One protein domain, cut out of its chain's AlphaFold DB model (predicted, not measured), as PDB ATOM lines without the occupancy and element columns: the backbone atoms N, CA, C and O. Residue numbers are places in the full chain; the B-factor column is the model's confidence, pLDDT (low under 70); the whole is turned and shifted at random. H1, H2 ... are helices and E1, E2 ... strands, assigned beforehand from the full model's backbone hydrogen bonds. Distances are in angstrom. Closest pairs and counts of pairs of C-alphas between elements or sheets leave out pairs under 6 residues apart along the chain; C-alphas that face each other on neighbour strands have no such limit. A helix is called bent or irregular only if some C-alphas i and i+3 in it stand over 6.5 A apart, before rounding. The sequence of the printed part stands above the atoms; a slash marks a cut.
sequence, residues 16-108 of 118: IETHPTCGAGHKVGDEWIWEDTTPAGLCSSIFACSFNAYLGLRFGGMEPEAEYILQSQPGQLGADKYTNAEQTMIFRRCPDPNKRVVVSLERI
ATOM      1  N   ILE A  16     -19.182 -48.257  54.536       85.69
ATOM      2  CA  ILE A  16     -20.430 -48.593  55.236       85.69
ATOM      3  C   ILE A  16     -20.684 -50.100  55.299       85.69
ATOM      4  O   ILE A  16     -21.394 -50.574  56.181       85.69
ATOM      5  N   GLU A  17     -20.092 -50.860  54.381       83.19
ATOM      6  CA  GLU A  17     -20.215 -52.312  54.311       83.19
ATOM      7  C   GLU A  17     -18.884 -52.882  53.825       83.19
ATOM      8  O   GLU A  17     -18.277 -52.362  52.887       83.19
ATOM      9  N   THR A  18     -18.427 -53.961  54.451       86.88
ATOM     10  CA  THR A  18     -17.221 -54.673  54.031       86.88
ATOM     11  C   THR A  18     -17.462 -56.172  54.075       86.88
ATOM     12  O   THR A  18     -18.102 -56.689  54.992       86.88
ATOM     13  N   HIS A  19     -16.933 -56.880  53.087       84.00
ATOM     14  CA  HIS A  19     -16.829 -58.325  53.111       84.00
ATOM     15  C   HIS A  19     -15.563 -58.729  53.891       84.00
ATOM     16  O   HIS A  19     -14.514 -58.103  53.710       84.00
ATOM     17  N   PRO A  20     -15.594 -59.801  54.708       79.31
ATOM     18  CA  PRO A  20     -14.452 -60.220  55.533       79.31
ATOM     19  C   PRO A  20     -13.172 -60.540  54.742       79.31
ATOM     20  O   PRO A  20     -12.088 -60.579  55.312       79.31
ATOM     21  N   THR A  21     -13.277 -60.756  53.431       84.31
ATOM     22  CA  THR A  21     -12.158 -61.090  52.534       84.31
ATOM     23  C   THR A  21     -11.668 -59.897  51.707       84.31
ATOM     24  O   THR A  21     -11.029 -60.096  50.672       84.31
ATOM     25  N   CYS A  22     -11.971 -58.655  52.106       86.06
ATOM     26  CA  CYS A  22     -11.440 -57.474  51.429       86.06
ATOM     27  C   CYS A  22      -9.906 -57.559  51.326       86.06
ATOM     28  O   CYS A  22      -9.198 -57.470  52.325       86.06
ATOM     29  N   GLY A  23      -9.384 -57.698  50.103       84.06
ATOM     30  CA  GLY A  23      -7.942 -57.865  49.873       84.06
ATOM     31  C   GLY A  23      -7.109 -56.624  50.209       84.06
ATOM     32  O   GLY A  23      -5.907 -56.744  50.403       84.06
ATOM     33  N   ALA A  24      -7.750 -55.455  50.293       87.62
ATOM     34  CA  ALA A  24      -7.134 -54.209  50.746       87.62
ATOM     35  C   ALA A  24      -7.257 -53.995  52.268       87.62
ATOM     36  O   ALA A  24      -6.692 -53.045  52.795       87.62
ATOM     37  N   GLY A  25      -7.985 -54.864  52.981       89.62
ATOM     38  CA  GLY A  25      -8.127 -54.798  54.437       89.62
ATOM     39  C   GLY A  25      -9.083 -53.721  54.962       89.62
ATOM     40  O   GLY A  25      -9.041 -53.434  56.156       89.62
ATOM     41  N   HIS A  26      -9.939 -53.148  54.109       91.50
ATOM     42  CA  HIS A  26     -10.895 -52.106  54.499       91.50
ATOM     43  C   HIS A  26     -11.929 -52.594  55.517       91.50
ATOM     44  O   HIS A  26     -12.471 -53.702  55.405       91.50
ATOM     45  N   LYS A  27     -12.259 -51.730  56.474       92.06
ATOM     46  CA  LYS A  27     -13.202 -51.991  57.564       92.06
ATOM     47  C   LYS A  27     -14.348 -50.991  57.537       92.06
ATOM     48  O   LYS A  27     -14.191 -49.855  57.107       92.06
ATOM     49  N   VAL A  28     -15.517 -51.417  58.016       91.50
ATOM     50  CA  VAL A  28     -16.645 -50.496  58.221       91.50
ATOM     51  C   VAL A  28     -16.215 -49.399  59.188       91.50
ATOM     52  O   VAL A  28     -15.686 -49.694  60.258       91.50
ATOM     53  N   GLY A  29     -16.465 -48.149  58.806       90.31
ATOM     54  CA  GLY A  29     -16.038 -46.975  59.555       90.31
ATOM     55  C   GLY A  29     -14.731 -46.350  59.075       90.31
ATOM     56  O   GLY A  29     -14.463 -45.229  59.495       90.31
ATOM     57  N   ASP A  30     -13.967 -46.998  58.185       93.56
ATOM     58  CA  ASP A  30     -12.850 -46.323  57.517       93.56
ATOM     59  C   ASP A  30     -13.387 -45.104  56.754       93.56
ATOM     60  O   ASP A  30     -14.399 -45.194  56.048       93.56
ATOM     61  N   GLU A  31     -12.718 -43.966  56.914       94.19
ATOM     62  CA  GLU A  31     -13.133 -42.687  56.348       94.19
ATOM     63  C   GLU A  31     -11.933 -41.951  55.753       94.19
ATOM     64  O   GLU A  31     -10.830 -41.970  56.302       94.19
ATOM     65  N   TRP A  32     -12.172 -41.277  54.632       94.44
ATOM     66  CA  TRP A  32     -11.211 -40.417  53.960       94.44
ATOM     67  C   TRP A  32     -11.874 -39.112  53.548       94.44
ATOM     68  O   TRP A  32     -13.042 -39.093  53.159       94.44
ATOM     69  N   ILE A  33     -11.096 -38.034  53.554       93.88
ATOM     70  CA  ILE A  33     -11.471 -36.789  52.889       93.88
ATOM     71  C   ILE A  33     -10.744 -36.745  51.552       93.88
ATOM     72  O   ILE A  33      -9.517 -36.836  51.493       93.88
ATOM     73  N   TRP A  34     -11.518 -36.675  50.475       93.00
ATOM     74  CA  TRP A  34     -11.021 -36.612  49.114       93.00
ATOM     75  C   TRP A  34     -11.129 -35.178  48.596       93.00
ATOM     76  O   TRP A  34     -12.217 -34.659  48.332       93.00
ATOM     77  N   GLU A  35      -9.961 -34.551  48.480       91.50
ATOM     78  CA  GLU A  35      -9.734 -33.234  47.887       91.50
ATOM     79  C   GLU A  35      -8.942 -33.408  46.580       91.50
ATOM     80  O   GLU A  35      -9.266 -34.259  45.760       91.50
ATOM     81  N   ASP A  36      -7.871 -32.653  46.360       88.06
ATOM     82  CA  ASP A  36      -7.198 -32.608  45.060       88.06
ATOM     83  C   ASP A  36      -6.338 -33.848  44.766       88.06
ATOM     84  O   ASP A  36      -6.044 -34.155  43.609       88.06
ATOM     85  N   THR A  37      -5.963 -34.598  45.803       89.94
ATOM     86  CA  THR A  37      -5.139 -35.806  45.688       89.94
ATOM     87  C   THR A  37      -5.884 -37.051  46.139       89.94
ATOM     88  O   THR A  37      -6.748 -36.994  47.012       89.94
ATOM     89  N   THR A  38      -5.507 -38.204  45.577       90.38
ATOM     90  CA  THR A  38      -6.045 -39.498  46.017       90.38
ATOM     91  C   THR A  38      -5.685 -39.737  47.486       90.38
ATOM     92  O   THR A  38      -4.496 -39.699  47.812       90.38
ATOM     93  N   PRO A  39      -6.664 -40.005  48.367       92.56
ATOM     94  CA  PRO A  39      -6.386 -40.247  49.774       92.56
ATOM     95  C   PRO A  39      -5.484 -41.464  49.977       92.56
ATOM     96  O   PRO A  39      -5.667 -42.514  49.351       92.56
ATOM     97  N   ALA A  40      -4.522 -41.340  50.890       91.94
ATOM     98  CA  ALA A  40      -3.667 -42.456  51.264       91.94
ATOM     99  C   ALA A  40      -4.500 -43.603  51.860       91.94
ATOM    100  O   ALA A  40      -5.418 -43.390  52.653       91.94
ATOM    101  N   GLY A  41      -4.171 -44.835  51.476       89.94
ATOM    102  CA  GLY A  41      -4.866 -46.031  51.949       89.94
ATOM    103  C   GLY A  41      -6.157 -46.366  51.198       89.94
ATOM    104  O   GLY A  41      -6.665 -47.464  51.398       89.94
ATOM    105  N   LEU A  42      -6.659 -45.507  50.302       89.56
ATOM    106  CA  LEU A  42      -7.761 -45.861  49.404       89.56
ATOM    107  C   LEU A  42      -7.256 -46.824  48.317       89.56
ATOM    108  O   LEU A  42      -6.294 -46.522  47.609       89.56
ATOM    109  N   CYS A  43      -7.883 -47.993  48.162       91.31
ATOM    110  CA  CYS A  43      -7.443 -48.938  47.136       91.31
ATOM    111  C   CYS A  43      -7.828 -48.470  45.722       91.31
ATOM    112  O   CYS A  43      -8.847 -47.805  45.518       91.31
ATOM    113  N   SER A  44      -7.043 -48.882  44.722       90.12
ATOM    114  CA  SER A  44      -7.255 -48.516  43.313       90.12
ATOM    115  C   SER A  44      -8.637 -48.909  42.786       90.12
ATOM    116  O   SER A  44      -9.207 -48.182  41.974       90.12
ATOM    117  N   SER A  45      -9.204 -50.016  43.273       87.44
ATOM    118  CA  SER A  45     -10.549 -50.454  42.897       87.44
ATOM    119  C   SER A  45     -11.620 -49.461  43.346       87.44
ATOM    120  O   SER A  45     -12.433 -49.059  42.523       87.44
ATOM    121  N   ILE A  46     -11.606 -49.048  44.622       87.19
ATOM    122  CA  ILE A  46     -12.575 -48.077  45.160       87.19
ATOM    123  C   ILE A  46     -12.359 -46.706  44.527       87.19
ATOM    124  O   ILE A  46     -13.333 -46.053  44.158       87.19
ATOM    125  N   PHE A  47     -11.101 -46.294  44.351       90.75
ATOM    126  CA  PHE A  47     -10.758 -45.071  43.632       90.75
ATOM    127  C   PHE A  47     -11.401 -45.051  42.239       90.75
ATOM    128  O   PHE A  47     -12.166 -44.141  41.929       90.75
ATOM    129  N   ALA A  48     -11.154 -46.083  41.427       87.00
ATOM    130  CA  ALA A  48     -11.611 -46.125  40.043       87.00
ATOM    131  C   ALA A  48     -13.141 -46.100  39.928       87.00
ATOM    132  O   ALA A  48     -13.674 -45.356  39.109       87.00
ATOM    133  N   CYS A  49     -13.861 -46.863  40.759       82.50
ATOM    134  CA  CYS A  49     -15.326 -46.889  40.696       82.50
ATOM    135  C   CYS A  49     -16.010 -45.702  41.389       82.50
ATOM    136  O   CYS A  49     -17.211 -45.514  41.206       82.50
ATOM    137  N   SER A  50     -15.270 -44.894  42.153       86.69
ATOM    138  CA  SER A  50     -15.811 -43.713  42.836       86.69
ATOM    139  C   SER A  50     -15.421 -42.392  42.185       86.69
ATOM    140  O   SER A  50     -15.997 -41.364  42.529       86.69
ATOM    141  N   PHE A  51     -14.488 -42.399  41.231       87.94
ATOM    142  CA  PHE A  51     -13.921 -41.183  40.654       87.94
ATOM    143  C   PHE A  51     -14.959 -40.282  39.965       87.94
ATOM    144  O   PHE A  51     -14.968 -39.078  40.203       87.94
ATOM    145  N   ASN A  52     -15.884 -40.845  39.179       84.25
ATOM    146  CA  ASN A  52     -16.933 -40.056  38.514       84.25
ATOM    147  C   ASN A  52     -17.885 -39.398  39.526       84.25
ATOM    148  O   ASN A  52     -18.183 -38.207  39.420       84.25
ATOM    149  N   ALA A  53     -18.298 -40.148  40.553       82.56
ATOM    150  CA  ALA A  53     -19.110 -39.627  41.651       82.56
ATOM    151  C   ALA A  53     -18.383 -38.537  42.441       82.56
ATOM    152  O   ALA A  53     -18.970 -37.500  42.745       82.56
ATOM    153  N   TYR A  54     -17.097 -38.749  42.717       88.00
ATOM    154  CA  TYR A  54     -16.232 -37.749  43.321       88.00
ATOM    155  C   TYR A  54     -16.227 -36.457  42.495       88.00
ATOM    156  O   TYR A  54     -16.526 -35.407  43.051       88.00
ATOM    157  N   LEU A  55     -15.981 -36.513  41.180       86.12
ATOM    158  CA  LEU A  55     -15.965 -35.319  40.323       86.12
ATOM    159  C   LEU A  55     -17.304 -34.566  40.338       86.12
ATOM    160  O   LEU A  55     -17.307 -33.336  40.431       86.12
ATOM    161  N   GLY A  56     -18.429 -35.287  40.288       81.31
ATOM    162  CA  GLY A  56     -19.762 -34.689  40.397       81.31
ATOM    163  C   GLY A  56     -19.925 -33.911  41.703       81.31
ATOM    164  O   GLY A  56     -20.157 -32.703  41.691       81.31
ATOM    165  N   LEU A  57     -19.688 -34.570  42.838       82.69
ATOM    166  CA  LEU A  57     -19.818 -33.960  44.165       82.69
ATOM    167  C   LEU A  57     -18.830 -32.801  44.379       82.69
ATOM    168  O   LEU A  57     -19.205 -31.743  44.889       82.69
ATOM    169  N   ARG A  58     -17.582 -32.977  43.934       85.62
ATOM    170  CA  ARG A  58     -16.458 -32.045  44.091       85.62
ATOM    171  C   ARG A  58     -16.685 -30.706  43.403       85.62
ATOM    172  O   ARG A  58     -16.257 -29.679  43.932       85.62
ATOM    173  N   PHE A  59     -17.309 -30.722  42.229       83.62
ATOM    174  CA  PHE A  59     -17.523 -29.535  41.395       83.62
ATOM    175  C   PHE A  59     -18.990 -29.091  41.341       83.62
ATOM    176  O   PHE A  59     -19.344 -28.238  40.530       83.62
ATOM    177  N   GLY A  60     -19.846 -29.658  42.199       71.94
ATOM    178  CA  GLY A  60     -21.270 -29.318  42.256       71.94
ATOM    179  C   GLY A  60     -22.057 -29.741  41.012       71.94
ATOM    180  O   GLY A  60     -23.101 -29.160  40.727       71.94
ATOM    181  N   GLY A  61     -21.545 -30.717  40.263       65.12
ATOM    182  CA  GLY A  61     -22.234 -31.336  39.140       65.12
ATOM    183  C   GLY A  61     -23.192 -32.433  39.597       65.12
ATOM    184  O   GLY A  61     -23.019 -33.039  40.654       65.12
ATOM    185  N   MET A  62     -24.195 -32.715  38.771       56.84
ATOM    186  CA  MET A  62     -25.019 -33.913  38.923       56.84
ATOM    187  C   MET A  62     -24.277 -35.103  38.313       56.84
ATOM    188  O   MET A  62     -23.658 -34.985  37.255       56.84
ATOM    189  N   GLU A  63     -24.292 -36.238  39.002       55.66
ATOM    190  CA  GLU A  63     -23.586 -37.438  38.561       55.66
ATOM    191  C   GLU A  63     -24.370 -38.134  37.426       55.66
ATOM    192  O   GLU A  63     -25.543 -38.461  37.619       55.66
ATOM    193  N   PRO A  64     -23.768 -38.365  36.244       47.31
ATOM    194  CA  PRO A  64     -24.488 -38.890  35.081       47.31
ATOM    195  C   PRO A  64     -24.939 -40.358  35.226       47.31
ATOM    196  O   PRO A  64     -25.898 -40.773  34.579       47.31
ATOM    197  N   GLU A  65     -24.307 -41.171  36.077       47.44
ATOM    198  CA  GLU A  65     -24.712 -42.564  36.324       47.44
ATOM    199  C   GLU A  65     -25.862 -42.671  37.332       47.44
ATOM    200  O   GLU A  65     -26.641 -43.620  37.243       47.44
ATOM    201  N   ALA A  66     -26.059 -41.683  38.210       48.38
ATOM    202  CA  ALA A  66     -27.320 -41.514  38.921       48.38
ATOM    203  C   ALA A  66     -28.449 -41.335  37.900       48.38
ATOM    204  O   ALA A  66     -29.458 -42.017  38.000       48.38
ATOM    205  N   GLU A  67     -28.253 -40.537  36.849       37.38
ATOM    206  CA  GLU A  67     -29.236 -40.381  35.771       37.38
ATOM    207  C   GLU A  67     -29.455 -41.681  34.964       37.38
ATOM    208  O   GLU A  67     -30.599 -42.053  34.714       37.38
ATOM    209  N   TYR A  68     -28.406 -42.457  34.657       38.50
ATOM    210  CA  TYR A  68     -28.537 -43.755  33.969       38.50
ATOM    211  C   TYR A  68     -29.201 -44.851  34.831       38.50
ATOM    212  O   TYR A  68     -29.993 -45.645  34.317       38.50
ATOM    213  N   ILE A  69     -28.945 -44.889  36.145       43.47
ATOM    214  CA  ILE A  69     -29.612 -45.795  37.102       43.47
ATOM    215  C   ILE A  69     -31.055 -45.333  37.395       43.47
ATOM    216  O   ILE A  69     -31.943 -46.168  37.563       43.47
ATOM    217  N   LEU A  70     -31.326 -44.023  37.387       39.88
ATOM    218  CA  LEU A  70     -32.670 -43.447  37.534       39.88
ATOM    219  C   LEU A  70     -33.539 -43.647  36.278       39.88
ATOM    220  O   LEU A  70     -34.756 -43.787  36.398       39.88
ATOM    221  N   GLN A  71     -32.939 -43.704  35.084       37.94
ATOM    222  CA  GLN A  71     -33.655 -43.873  33.812       37.94
ATOM    223  C   GLN A  71     -33.865 -45.337  33.386       37.94
ATOM    224  O   GLN A  71     -34.653 -45.589  32.474       37.94
ATOM    225  N   SER A  72     -33.209 -46.321  34.013       39.34
ATOM    226  CA  SER A  72     -33.254 -47.718  33.540       39.34
ATOM    227  C   SER A  72     -34.409 -48.571  34.088       39.34
ATOM    228  O   SER A  72     -34.677 -49.610  33.488       39.34
ATOM    229  N   GLN A  73     -35.128 -48.125  35.133       37.34
ATOM    230  CA  GLN A  73     -36.555 -48.403  35.428       37.34
ATOM    231  C   GLN A  73     -36.905 -47.983  36.876       37.34
ATOM    232  O   GLN A  73     -36.288 -48.485  37.823       37.34
ATOM    233  N   PRO A  74     -37.924 -47.124  37.091       34.19
ATOM    234  CA  PRO A  74     -38.385 -46.755  38.428       34.19
ATOM    235  C   PRO A  74     -38.859 -47.991  39.210       34.19
ATOM    236  O   PRO A  74     -39.811 -48.658  38.812       34.19
ATOM    237  N   GLY A  75     -38.205 -48.293  40.335       39.81
ATOM    238  CA  GLY A  75     -38.680 -49.291  41.303       39.81
ATOM    239  C   GLY A  75     -38.023 -50.676  41.275       39.81
ATOM    240  O   GLY A  75     -38.411 -51.512  42.086       39.81
ATOM    241  N   GLN A  76     -37.020 -50.945  40.428       41.47
ATOM    242  CA  GLN A  76     -36.430 -52.296  40.350       41.47
ATOM    243  C   GLN A  76     -35.143 -52.507  41.177       41.47
ATOM    244  O   GLN A  76     -34.795 -53.651  41.466       41.47
ATOM    245  N   LEU A  77     -34.457 -51.443  41.625       42.12
ATOM    246  CA  LEU A  77     -33.187 -51.542  42.376       42.12
ATOM    247  C   LEU A  77     -33.024 -50.501  43.507       42.12
ATOM    248  O   LEU A  77     -31.933 -49.982  43.717       42.12
ATOM    249  N   GLY A  78     -34.082 -50.209  44.271       44.03
ATOM    250  CA  GLY A  78     -33.966 -49.494  45.556       44.03
ATOM    251  C   GLY A  78     -33.207 -48.159  45.499       44.03
ATOM    252  O   GLY A  78     -32.255 -47.964  46.253       44.03
ATOM    253  N   ALA A  79     -33.587 -47.271  44.574       38.66
ATOM    254  CA  ALA A  79     -32.973 -45.951  44.360       38.66
ATOM    255  C   ALA A  79     -32.980 -45.053  45.617       38.66
ATOM    256  O   ALA A  79     -32.102 -44.212  45.788       38.66
ATOM    257  N   ASP A  80     -33.903 -45.309  46.545       43.19
ATOM    258  CA  ASP A  80     -33.972 -44.747  47.898       43.19
ATOM    259  C   ASP A  80     -32.714 -45.016  48.746       43.19
ATOM    260  O   ASP A  80     -32.477 -44.333  49.740       43.19
ATOM    261  N   LYS A  81     -31.881 -45.982  48.344       44.53
ATOM    262  CA  LYS A  81     -30.631 -46.347  49.021       44.53
ATOM    263  C   LYS A  81     -29.376 -45.755  48.385       44.53
ATOM    264  O   LYS A  81     -28.298 -46.051  48.887       44.53
ATOM    265  N   TYR A  82     -29.486 -45.000  47.286       45.38
ATOM    266  CA  TYR A  82     -28.320 -44.601  46.481       45.38
ATOM    267  C   TYR A  82     -28.074 -43.092  46.384       45.38
ATOM    268  O   TYR A  82     -26.940 -42.709  46.105       45.38
ATOM    269  N   THR A  83     -29.077 -42.255  46.667       45.66
ATOM    270  CA  THR A  83     -28.946 -40.790  46.738       45.66
ATOM    271  C   THR A  83     -29.964 -40.198  47.713       45.66
ATOM    272  O   THR A  83     -31.105 -40.655  47.750       45.66
ATOM    273  N   ASN A  84     -29.601 -39.161  48.473       49.44
ATOM    274  CA  ASN A  84     -30.597 -38.357  49.193       49.44
ATOM    275  C   ASN A  84     -31.347 -37.422  48.220       49.44
ATOM    276  O   ASN A  84     -30.936 -37.248  47.074       49.44
ATOM    277  N   ALA A  85     -32.448 -36.812  48.675       45.19
ATOM    278  CA  ALA A  85     -33.284 -35.919  47.858       45.19
ATOM    279  C   ALA A  85     -32.519 -34.716  47.262       45.19
ATOM    280  O   ALA A  85     -32.980 -34.107  46.301       45.19
ATOM    281  N   GLU A  86     -31.346 -34.400  47.813       51.00
ATOM    282  CA  GLU A  86     -30.474 -33.298  47.401       51.00
ATOM    283  C   GLU A  86     -29.297 -33.750  46.512       51.00
ATOM    284  O   GLU A  86     -28.470 -32.924  46.132       51.00
ATOM    285  N   GLN A  87     -29.199 -35.049  46.193       57.06
ATOM    286  CA  GLN A  87     -28.119 -35.662  45.403       57.06
ATOM    287  C   GLN A  87     -26.699 -35.362  45.931       57.06
ATOM    288  O   GLN A  87     -25.733 -35.329  45.172       57.06
ATOM    289  N   THR A  88     -26.542 -35.158  47.242       58.19
ATOM    290  CA  THR A  88     -25.249 -34.834  47.877       58.19
ATOM    291  C   THR A  88     -24.478 -36.055  48.361       58.19
ATOM    292  O   THR A  88     -23.368 -35.909  48.875       58.19
ATOM    293  N   MET A  89     -25.058 -37.245  48.189       61.31
ATOM    294  CA  MET A  89     -24.525 -38.508  48.681       61.31
ATOM    295  C   MET A  89     -24.688 -39.618  47.642       61.31
ATOM    296  O   MET A  89     -25.788 -39.800  47.130       61.31
ATOM    297  N   ILE A  90     -23.617 -40.352  47.333       72.31
ATOM    298  CA  ILE A  90     -23.587 -41.409  46.308       72.31
ATOM    299  C   ILE A  90     -22.910 -42.650  46.880       72.31
ATOM    300  O   ILE A  90     -21.848 -42.554  47.488       72.31
ATOM    301  N   PHE A  91     -23.479 -43.832  46.655       73.38
ATOM    302  CA  PHE A  91     -22.876 -45.088  47.102       73.38
ATOM    303  C   PHE A  91     -22.186 -45.818  45.955       73.38
ATOM    304  O   PHE A  91     -22.746 -45.958  44.867       73.38
ATOM    305  N   ARG A  92     -20.990 -46.352  46.207       79.75
ATOM    306  CA  ARG A  92     -20.229 -47.141  45.232       79.75
ATOM    307  C   ARG A  92     -19.805 -48.469  45.820       79.75
ATOM    308  O   ARG A  92     -19.503 -48.584  47.006       79.75
ATOM    309  N   ARG A  93     -19.811 -49.500  44.975       79.81
ATOM    310  CA  ARG A  93     -19.399 -50.853  45.348       79.81
ATOM    311  C   ARG A  93     -18.096 -51.204  44.652       79.81
ATOM    312  O   ARG A  93     -17.913 -50.906  43.474       79.81
ATOM    313  N   CYS A  94     -17.219 -51.885  45.379       80.94
ATOM    314  CA  CYS A  94     -16.076 -52.571  44.797       80.94
ATOM    315  C   CYS A  94     -16.570 -53.510  43.675       80.94
ATOM    316  O   CYS A  94     -17.524 -54.263  43.907       80.94
ATOM    317  N   PRO A  95     -15.950 -53.482  42.481       78.44
ATOM    318  CA  PRO A  95     -16.363 -54.314  41.351       78.44
ATOM    319  C   PRO A  95     -16.061 -55.805  41.557       78.44
ATOM    320  O   PRO A  95     -16.648 -56.640  40.876       78.44
ATOM    321  N   ASP A  96     -15.166 -56.157  42.488       76.31
ATOM    322  CA  ASP A  96     -14.850 -57.550  42.805       76.31
ATOM    323  C   ASP A  96     -15.981 -58.170  43.658       76.31
ATOM    324  O   ASP A  96     -16.174 -57.765  44.813       76.31
ATOM    325  N   PRO A  97     -16.725 -59.168  43.137       67.88
ATOM    326  CA  PRO A  97     -17.835 -59.787  43.857       67.88
ATOM    327  C   PRO A  97     -17.382 -60.572  45.096       67.88
ATOM    328  O   PRO A  97     -18.172 -60.737  46.023       67.88
ATOM    329  N   ASN A  98     -16.121 -61.011  45.145       70.31
ATOM    330  CA  ASN A  98     -15.550 -61.786  46.248       70.31
ATOM    331  C   ASN A  98     -14.870 -60.906  47.302       70.31
ATOM    332  O   ASN A  98     -14.490 -61.402  48.361       70.31
ATOM    333  N   LYS A  99     -14.672 -59.614  47.020       70.81
ATOM    334  CA  LYS A  99     -14.013 -58.637  47.904       70.81
ATOM    335  C   LYS A  99     -14.864 -57.378  48.021       70.81
ATOM    336  O   LYS A  99     -14.359 -56.255  47.938       70.81
ATOM    337  N   ARG A 100     -16.179 -57.580  48.146       74.06
ATOM    338  CA  ARG A 100     -17.169 -56.506  48.131       74.06
ATOM    339  C   ARG A 100     -16.915 -55.547  49.295       74.06
ATOM    340  O   ARG A 100     -16.842 -55.949  50.447       74.06
ATOM    341  N   VAL A 101     -16.807 -54.269  48.967       83.62
ATOM    342  CA  VAL A 101     -16.805 -53.148  49.910       83.62
ATOM    343  C   VAL A 101     -17.776 -52.129  49.343       83.62
ATOM    344  O   VAL A 101     -17.822 -51.954  48.123       83.62
ATOM    345  N   VAL A 102     -18.567 -51.496  50.197       84.12
ATOM    346  CA  VAL A 102     -19.462 -50.406  49.813       84.12
ATOM    347  C   VAL A 102     -19.005 -49.146  50.522       84.12
ATOM    348  O   VAL A 102     -18.814 -49.151  51.741       84.12
ATOM    349  N   VAL A 103     -18.834 -48.078  49.750       84.88
ATOM    350  CA  VAL A 103     -18.501 -46.749  50.256       84.88
ATOM    351  C   VAL A 103     -19.640 -45.774  49.988       84.88
ATOM    352  O   VAL A 103     -20.272 -45.854  48.934       84.88
ATOM    353  N   SER A 104     -19.900 -44.866  50.926       85.69
ATOM    354  CA  SER A 104     -20.652 -43.637  50.672       85.69
ATOM    355  C   SER A 104     -19.680 -42.514  50.326       85.69
ATOM    356  O   SER A 104     -18.582 -42.448  50.875       85.69
ATOM    357  N   LEU A 105     -20.073 -41.658  49.391       85.50
ATOM    358  CA  LEU A 105     -19.407 -40.412  49.047       85.50
ATOM    359  C   LEU A 105     -20.357 -39.270  49.360       85.50
ATOM    360  O   LEU A 105     -21.475 -39.285  48.862       85.50
ATOM    361  N   GLU A 106     -19.920 -38.299  50.146       84.19
ATOM    362  CA  GLU A 106     -20.737 -37.184  50.618       84.19
ATOM    363  C   GLU A 106     -20.012 -35.866  50.382       84.19
ATOM    364  O   GLU A 106     -18.854 -35.699  50.768       84.19
ATOM    365  N   ARG A 107     -20.698 -34.901  49.773       83.25
ATOM    366  CA  ARG A 107     -20.178 -33.537  49.666       83.25
ATOM    367  C   ARG A 107     -20.197 -32.868  51.037       83.25
ATOM    368  O   ARG A 107     -21.262 -32.726  51.637       83.25
ATOM    369  N   ILE A 108     -19.051 -32.363  51.485       83.62
ATOM    370  CA  ILE A 108     -18.979 -31.522  52.678       83.62
ATOM    371  C   ILE A 108     -19.311 -30.083  52.269       83.62
ATOM    372  O   ILE A 108     -18.558 -29.437  51.540       83.62
TER     373      ILE A 108
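AT A GLANCE: This is residues 16 to 108 of the 118 residues of an uncharacterized protein of Chloroflexi bacterium (UniProt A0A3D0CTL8). The core is a long hairpin of E3 and E4, with short E1 added beside the start of E4, and H1 runs over one face of this small sheet. E2 lies near E4 outside the sheet, while H2 lies off to another side, followed by a long loop whose residues 72 to 76, with Gln 71 of H2, stick out. The 93 printed residues run E1, E2, H1, H2, E3, E4; the sheet, order E1, E4, E3, is antiparallel. The class is mixed, helices and strands, with 42 residues, under half, in named elements. The whole is compact, radius of gyration of the C-alphas 13.4 A, spanning 34 by 31 by 19 A.

HOW THE PARTS SIT: E1, residues 16 to 18, is an edge strand antiparallel to E4, residues 101 to 107; N 102 and O 17 are within hydrogen-bond range at 2.8 A. E2, residues 31 to 34, pairs with no named strand but is near E4. H1, residues 44 to 58, is on the sheet in two layers, a helix on one face, at a height of 8.9 A. It lies over E4 and E3, residues 89 to 93, at 15 degrees to E3 on the local plane, along the strands. The closest C-alphas of H1 and E4 are Leu 57 and Arg 107, 5.5 A. H1 is irregular: C-alphas 49 and 52 are 7.4 A apart. H2, residues 64 to 71, is not on the sheet. E3 and E4 form a hairpin, with N 90 and O 105 at 2.8 A. Every O i to N i+4 pair is within hydrogen-bond range in H2, and 9 of 11 in H1.

IN THESE COORDINATES: E1 begins at C-alpha 16 (-20.430, -48.593, 55.236). H1 measures 18.9 A, E3 13.8 A and E4 19.9 A from first to last C-alpha; E4 ends at C-alpha 107 (-20.178, -33.537, 49.666).

THE WHOLE: The farthest C-alphas, Ala 40 and Pro 74, are 37.3 A apart. The printed part has no cut. Links E1 to E2 and H2 to E3 are long. pLDDT is under 70 at residues 61 to 89 and 97.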